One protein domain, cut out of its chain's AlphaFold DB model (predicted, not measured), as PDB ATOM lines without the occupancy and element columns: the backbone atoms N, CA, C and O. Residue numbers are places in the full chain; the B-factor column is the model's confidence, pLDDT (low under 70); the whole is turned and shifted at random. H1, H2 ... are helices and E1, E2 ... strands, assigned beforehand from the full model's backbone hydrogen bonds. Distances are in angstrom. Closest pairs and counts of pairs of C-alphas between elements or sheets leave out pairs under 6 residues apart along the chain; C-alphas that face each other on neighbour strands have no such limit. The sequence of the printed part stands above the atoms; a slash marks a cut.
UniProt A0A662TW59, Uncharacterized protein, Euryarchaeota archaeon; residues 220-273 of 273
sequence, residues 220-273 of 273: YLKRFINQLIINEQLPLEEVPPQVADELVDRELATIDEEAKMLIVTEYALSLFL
ATOM      1  N   TYR A 220     181.048 268.136 163.146       79.06
ATOM      2  CA  TYR A 220     180.179 267.200 163.868       79.06
ATOM      3  C   TYR A 220     180.783 265.793 164.036       79.06
ATOM      4  O   TYR A 220     180.453 265.118 165.005       79.06
ATOM      5  N   LEU A 221     181.708 265.368 163.164       76.69
ATOM      6  CA  LEU A 221     182.405 264.076 163.278       76.69
ATOM      7  C   LEU A 221     183.542 264.116 164.304       76.69
ATOM      8  O   LEU A 221     183.912 263.095 164.879       76.69
ATOM      9  N   LYS A 222     184.107 265.303 164.548       79.88
ATOM     10  CA  LYS A 222     185.341 265.484 165.324       79.88
ATOM     11  C   LYS A 222     185.245 264.934 166.750       79.88
ATOM     12  O   LYS A 222     186.214 264.380 167.259       79.88
ATOM     13  N   ARG A 223     184.078 265.064 167.392       84.19
ATOM     14  CA  ARG A 223     183.838 264.515 168.736       84.19
ATOM     15  C   ARG A 223     183.939 262.989 168.744       84.19
ATOM     16  O   ARG A 223     184.623 262.446 169.605       84.19
ATOM     17  N   PHE A 224     183.287 262.334 167.789       83.38
ATOM     18  CA  PHE A 224     183.236 260.877 167.699       83.38
ATOM     19  C   PHE A 224     184.586 260.297 167.294       83.38
ATOM     20  O   PHE A 224     185.022 259.329 167.896       83.38
ATOM     21  N   ILE A 225     185.301 260.951 166.376       80.25
ATOM     22  CA  ILE A 225     186.674 260.577 166.006       80.25
ATOM     23  C   ILE A 225     187.595 260.628 167.229       80.25
ATOM     24  O   ILE A 225     188.291 259.661 167.507       80.25
ATOM     25  N   ASN A 226     187.553 261.711 168.011       80.25
ATOM     26  CA  ASN A 226     188.369 261.816 169.223       80.25
ATOM     27  C   ASN A 226     188.027 260.727 170.249       80.25
ATOM     28  O   ASN A 226     188.928 260.150 170.845       80.25
ATOM     29  N   GLN A 227     186.740 260.440 170.460       83.06
ATOM     30  CA  GLN A 227     186.322 259.363 171.359       83.06
ATOM     31  C   GLN A 227     186.773 257.988 170.847       83.06
ATOM     32  O   GLN A 227     187.229 257.172 171.640       83.06
ATOM     33  N   LEU A 228     186.698 257.761 169.534       81.75
ATOM     34  CA  LEU A 228     187.102 256.519 168.885       81.75
ATOM     35  C   LEU A 228     188.619 256.303 168.956       81.75
ATOM     36  O   LEU A 228     189.056 255.186 169.169       81.75
ATOM     37  N   ILE A 229     189.425 257.360 168.836       81.31
ATOM     38  CA  ILE A 229     190.888 257.276 168.977       81.31
ATOM     39  C   ILE A 229     191.291 257.029 170.432       81.31
ATOM     40  O   ILE A 229     192.201 256.253 170.686       81.31
ATOM     41  N   ILE A 230     190.630 257.689 171.390       83.19
ATOM     42  CA  ILE A 230     190.953 257.550 172.820       83.19
ATOM     43  C   ILE A 230     190.581 256.159 173.338       83.19
ATOM     44  O   ILE A 230     191.323 255.585 174.130       83.19
ATOM     45  N   ASN A 231     189.425 255.645 172.924       82.69
ATOM     46  CA  ASN A 231     188.880 254.396 173.449       82.69
ATOM     47  C   ASN A 231     189.138 253.192 172.537       82.69
ATOM     48  O   ASN A 231     188.763 252.085 172.910       82.69
ATOM     49  N   GLU A 232     189.691 253.408 171.340       80.00
ATOM     50  CA  GLU A 232     189.866 252.447 170.232       80.00
ATOM     51  C   GLU A 232     188.565 251.812 169.695       80.00
ATOM     52  O   GLU A 232     188.531 251.284 168.583       80.00
ATOM     53  N   GLN A 233     187.465 251.924 170.441       88.94
ATOM     54  CA  GLN A 233     186.147 251.409 170.111       88.94
ATOM     55  C   GLN A 233     185.026 252.275 170.715       88.94
ATOM     56  O   GLN A 233     185.195 252.906 171.762       88.94
ATOM     57  N   LEU A 234     183.862 252.289 170.064       88.94
ATOM     58  CA  LEU A 234     182.652 252.999 170.490       88.94
ATOM     59  C   LEU A 234     181.404 252.129 170.281       88.94
ATOM     60  O   LEU A 234     181.266 251.552 169.207       88.94
ATOM     61  N   PRO A 235     180.452 252.073 171.226       91.75
ATOM     62  CA  PRO A 235     179.185 251.380 171.005       91.75
ATOM     63  C   PRO A 235     178.367 252.018 169.877       91.75
ATOM     64  O   PRO A 235     178.188 253.237 169.854       91.75
ATOM     65  N   LEU A 236     177.807 251.203 168.976       86.75
ATOM     66  CA  LEU A 236     176.945 251.687 167.884       86.75
ATOM     67  C   LEU A 236     175.712 252.441 168.397       86.75
ATOM     68  O   LEU A 236     175.230 253.353 167.736       86.75
ATOM     69  N   GLU A 237     175.213 252.092 169.583       88.62
ATOM     70  CA  GLU A 237     174.049 252.736 170.204       88.62
ATOM     71  C   GLU A 237     174.323 254.193 170.621       88.62
ATOM     72  O   GLU A 237     173.400 255.005 170.692       88.62
ATOM     73  N   GLU A 238     175.587 254.543 170.870       84.19
ATOM     74  CA  GLU A 238     176.006 255.888 171.281       84.19
ATOM     75  C   GLU A 238     176.317 256.807 170.090       84.19
ATOM     76  O   GLU A 238     176.499 258.019 170.259       84.19
ATOM     77  N   VAL A 239     176.366 256.250 168.877       86.44
ATOM     78  CA  VAL A 239     176.724 256.965 167.653       86.44
ATOM     79  C   VAL A 239     175.488 257.098 166.760       86.44
ATOM     80  O   VAL A 239     174.875 256.097 166.398       86.44
ATOM     81  N   PRO A 240     175.096 258.323 166.357       90.81
ATOM     82  CA  PRO A 240     174.016 258.496 165.393       90.81
ATOM     83  C   PRO A 240     174.299 257.690 164.111       90.81
ATOM     84  O   PRO A 240     175.419 257.784 163.610       90.81
ATOM     85  N   PRO A 241     173.321 256.974 163.524       86.44
ATOM     86  CA  PRO A 241     173.556 256.119 162.354       86.44
ATOM     87  C   PRO A 241     174.245 256.849 161.197       86.44
ATOM     88  O   PRO A 241     175.223 256.370 160.652       86.44
ATOM     89  N   GLN A 242     173.832 258.093 160.934       84.19
ATOM     90  CA  GLN A 242     174.432 258.959 159.911       84.19
ATOM     91  C   GLN A 242     175.924 259.243 160.151       84.19
ATOM     92  O   GLN A 242     176.684 259.425 159.208       84.19
ATOM     93  N   VAL A 243     176.344 259.304 161.417       83.44
ATOM     94  CA  VAL A 243     177.746 259.487 161.804       83.44
ATOM     95  C   VAL A 243     178.502 258.168 161.689       83.44
ATOM     96  O   VAL A 243     179.635 258.177 161.225       83.44
ATOM     97  N   ALA A 244     177.893 257.047 162.084       83.81
ATOM     98  CA  ALA A 244     178.490 255.722 161.936       83.81
ATOM     99  C   ALA A 244     178.757 255.399 160.458       83.81
ATOM    100  O   ALA A 244     179.890 255.067 160.110       83.81
ATOM    101  N   ASP A 245     177.758 255.607 159.598       81.06
ATOM    102  CA  ASP A 245     177.852 255.419 158.148       81.06
ATOM    103  C   ASP A 245     178.975 256.285 157.565       81.06
ATOM    104  O   ASP A 245     179.856 255.790 156.869       81.06
ATOM    105  N   GLU A 246     179.033 257.569 157.933       76.50
ATOM    106  CA  GLU A 246     180.059 258.474 157.413       76.50
ATOM    107  C   GLU A 246     181.477 258.163 157.932       76.50
ATOM    108  O   GLU A 246     182.462 258.409 157.232       76.50
ATOM    109  N   LEU A 247     181.620 257.623 159.147       78.88
ATOM    110  CA  LEU A 247     182.914 257.170 159.669       78.88
ATOM    111  C   LEU A 247     183.413 255.921 158.934       78.88
ATOM    112  O   LEU A 247     184.613 255.821 158.668       78.88
ATOM    113  N   VAL A 248     182.506 255.008 158.581       79.31
ATOM    114  CA  VAL A 248     182.809 253.800 157.802       79.31
ATOM    115  C   VAL A 248     183.117 254.150 156.345       79.31
ATOM    116  O   VAL A 248     184.156 253.738 155.831       79.31
ATOM    117  N   ASP A 249     182.298 254.993 155.713       75.69
ATOM    118  CA  ASP A 249     182.486 255.467 154.333       75.69
ATOM    119  C   ASP A 249     183.831 256.183 154.141       75.69
ATOM    120  O   ASP A 249     184.428 256.153 153.063       75.69
ATOM    121  N   ARG A 250     184.332 256.834 155.197       69.31
ATOM    122  CA  ARG A 250     185.629 257.528 155.207       69.31
ATOM    123  C   ARG A 250     186.799 256.651 155.660       69.31
ATOM    124  O   ARG A 250     187.898 257.180 155.840       69.31
ATOM    125  N   GLU A 251     186.581 255.350 155.848       75.25
ATOM    126  CA  GLU A 251     187.563 254.376 156.346       75.25
ATOM    127  C   GLU A 251     188.129 254.728 157.741       75.25
ATOM    128  O   GLU A 251     189.200 254.250 158.113       75.25
ATOM    129  N   LEU A 252     187.458 255.585 158.523       77.00
ATOM    130  CA  LEU A 252     187.921 256.017 159.851       77.00
ATOM    131  C   LEU A 252     187.527 255.033 160.961       77.00
ATOM    132  O   LEU A 252     188.135 255.021 162.030       77.00
ATOM    133  N   ALA A 253     186.509 254.216 160.703       83.31
ATOM    134  CA  ALA A 253     186.040 253.175 161.597       83.31
ATOM    135  C   ALA A 253     185.590 251.942 160.802       83.31
ATOM    136  O   ALA A 253     185.278 252.034 159.617       83.31
ATOM    137  N   THR A 254     185.525 250.797 161.470       86.19
ATOM    138  CA  THR A 254     184.880 249.571 160.972       86.19
ATOM    139  C   THR A 254     183.804 249.133 161.952       86.19
ATOM    140  O   THR A 254     183.898 249.438 163.137       86.19
ATOM    141  N   ILE A 255     182.766 248.459 161.463       88.94
ATOM    142  CA  ILE A 255     181.703 247.927 162.315       88.94
ATOM    143  C   ILE A 255     182.038 246.480 162.658       88.94
ATOM    144  O   ILE A 255     182.183 245.646 161.767       88.94
ATOM    145  N   ASP A 256     182.128 246.192 163.950       89.38
ATOM    146  CA  ASP A 256     182.047 244.839 164.478       89.38
ATOM    147  C   ASP A 256     180.573 244.526 164.757       89.38
ATOM    148  O   ASP A 256     179.980 245.010 165.726       89.38
ATOM    149  N   GLU A 257     179.965 243.754 163.855       83.62
ATOM    150  CA  GLU A 257     178.554 243.371 163.936       83.62
ATOM    151  C   GLU A 257     178.263 242.426 165.113       83.62
ATOM    152  O   GLU A 257     177.146 242.435 165.636       83.62
ATOM    153  N   GLU A 258     179.250 241.644 165.565       82.94
ATOM    154  CA  GLU A 258     179.093 240.704 166.680       82.94
ATOM    155  C   GLU A 258     179.121 241.440 168.023       82.94
ATOM    156  O   GLU A 258     178.277 241.196 168.890       82.94
ATOM    157  N   ALA A 259     180.050 242.386 168.178       84.00
ATOM    158  CA  ALA A 259     180.175 243.199 169.386       84.00
ATOM    159  C   ALA A 259     179.250 244.429 169.397       84.00
ATOM    160  O   ALA A 259     179.077 245.054 170.444       84.00
ATOM    161  N   LYS A 260     178.646 244.781 168.252       89.56
ATOM    162  CA  LYS A 260     177.903 246.034 168.020       89.56
ATOM    163  C   LYS A 260     178.731 247.287 168.329       89.56
ATOM    164  O   LYS A 260     178.234 248.257 168.912       89.56
ATOM    165  N   MET A 261     179.992 247.269 167.911       91.00
ATOM    166  CA  MET A 261     180.953 248.342 168.164       91.00
ATOM    167  C   MET A 261     181.466 248.928 166.850       91.00
ATOM    168  O   MET A 261     181.651 248.227 165.860       91.00
ATOM    169  N   LEU A 262     181.743 250.225 166.857       87.12
ATOM    170  CA  LEU A 262     182.643 250.870 165.916       87.12
ATOM    171  C   LEU A 262     184.068 250.710 166.432       87.12
ATOM    172  O   LEU A 262     184.347 251.095 167.563       87.12
ATOM    173  N   ILE A 263     184.960 250.184 165.604       88.44
ATOM    174  CA  ILE A 263     186.377 249.980 165.906       88.44
ATOM    175  C   ILE A 263     187.201 250.970 165.089       88.44
ATOM    176  O   ILE A 263     186.979 251.123 163.884       88.44
ATOM    177  N   VAL A 264     188.152 251.644 165.738       85.25
ATOM    178  CA  VAL A 264     189.088 252.557 165.076       85.25
ATOM    179  C   VAL A 264     189.938 251.805 164.051       85.25
ATOM    180  O   VAL A 264     190.425 250.706 164.306       85.25
ATOM    181  N   THR A 265     190.143 252.389 162.877       75.00
ATOM    182  CA  THR A 265     191.035 251.793 161.874       75.00
ATOM    183  C   THR A 265     192.478 252.242 162.091       75.00
ATOM    184  O   THR A 265     192.741 253.347 162.568       75.00
ATOM    185  N   GLU A 266     193.443 251.432 161.644       66.56
ATOM    186  CA  GLU A 266     194.857 251.847 161.578       66.56
ATOM    187  C   GLU A 266     195.029 253.147 160.775       66.56
ATOM    188  O   GLU A 266     195.881 253.984 161.081       66.56
ATOM    189  N   TYR A 267     194.172 253.346 159.770       61.22
ATOM    190  CA  TYR A 267     194.133 254.572 158.992       61.22
ATOM    191  C   TYR A 267     193.735 255.785 159.846       61.22
ATOM    192  O   TYR A 267     194.433 256.798 159.804       61.22
ATOM    193  N   ALA A 268     192.683 255.694 160.665       64.06
ATOM    194  CA  ALA A 268     192.320 256.767 161.589       64.06
ATOM    195  C   ALA A 268     193.421 257.053 162.619       64.06
ATOM    196  O   ALA A 268     193.735 258.218 162.854       64.06
ATOM    197  N   LEU A 269     194.064 256.022 163.174       68.38
ATOM    198  CA  LEU A 269     195.194 256.207 164.092       68.38
ATOM    199  C   LEU A 269     196.339 256.975 163.416       68.38
ATOM    200  O   LEU A 269     196.821 257.953 163.971       68.38
ATOM    201  N   SER A 270     196.694 256.628 162.175       58.66
ATOM    202  CA  SER A 270     197.758 257.316 161.420       58.66
ATOM    203  C   SER A 270     197.482 258.792 161.095       58.66
ATOM    204  O   SER A 270     198.397 259.528 160.728       58.66
ATOM    205  N   LEU A 271     196.218 259.220 161.166       57.56
ATOM    206  CA  LEU A 271     195.801 260.586 160.855       57.56
ATOM    207  C   LEU A 271     195.761 261.506 162.077       57.56
ATOM    208  O   LEU A 271     195.833 262.726 161.909       57.56
ATOM    209  N   PHE A 272     195.571 260.946 163.272       63.25
ATOM    210  CA  PHE A 272     195.238 261.711 164.476       63.25
ATOM    211  C   PHE A 272     196.119 261.402 165.699       63.25
ATOM    212  O   PHE A 272     195.979 262.102 166.705       63.25
ATOM    213  N   LEU A 273     197.022 260.418 165.608       57.38
ATOM    214  CA  LEU A 273     198.138 260.173 166.535       57.38
ATOM    215  C   LEU A 273     199.472 260.478 165.845       57.38
ATOM    216  O   LEU A 273     200.350 261.050 166.530       57.38
TER     217      LEU A 273
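AT A GLANCE: This is residues 220 to 273 of the 273 residues of an uncharacterized protein of Euryarchaeota archaeon (UniProt A0A662TW59). A small wall of three short antiparallel strands, in the order E1, E3, E2, has two helices over one face: H1 stands up from the sheet near the E1 side, and H2 runs slantwise over E2 and E3. The other face of the sheet is bare of named helices, and a short last helix, H3, follows E3 beyond the end of the sheet and only just meets H1. The printed part has 54 residues, with three named helices and three named strands in the order H1, E1, H2, E2, E3, H3, and its class is mixed, helices and strands. It is compact and rounded, with a radius of gyration of the C-alphas of 9.7 A and spans of 26 by 23 by 18 A.

IN THESE COORDINATES: Look first for the sheet: E1 is residues 233 to 235, 7.0 A from first to last C-alpha, while E3, residues 261 to 264, and E2, residues 253 to 256, each measure 9.7 A. Find C-alpha 222 at (185.341, 265.484, 165.324); from there H1 runs 14.2 A to C-alpha 231. H2 is residues 241 to 249, 12.0 A long. H3, residues 266 to 272, runs 10.3 A and ends at C-alpha 272, at (195.238, 261.711, 164.476).

HOW THE PARTS SIT: Start at the inner strand E3, antiparallel to both edge strands. Beside E1, N 234 and O 262 are 2.8 A apart, within hydrogen-bond range; beside E2, with which E3 forms a hairpin, N 254 and O 263 are also 2.8 A apart. H1 and H2 are on the same face, making two layers, helices on one face of a sheet. H1 has a height over the sheet of 8.1 A and stands up from it at 45 degrees; its closest C-alphas to E3 are those of Leu 228 and Val 264, 5.8 A apart. H2, at a height over the sheet of 9.3 A, runs slantwise, at 39 degrees to E2 on the local plane; the C-alphas of Leu 247 and Ala 253 come closest, 5.4 A. E1, H2 and E2 form a split strand-helix-strand unit, two strands running the same way with E3 between them, and its crossover is right-handed. H1 and H3 only just touch, with 3 pairs of C-alphas within 8 A, the closest Ile 229 and Leu 269 at 6.6 A. H2 and H3 are apart. In H1, H2 and H3 every O i to N i+4 pair is within hydrogen-bond range.

THE WHOLE: The two C-alphas farthest apart, those of Glu 258 and Leu 273, are 27.2 A apart. The printed part has no cut, and its five links are tight. Residue 250 and residues 266 to 273 have pLDDT under 70; the mean of the printed part is 80.1.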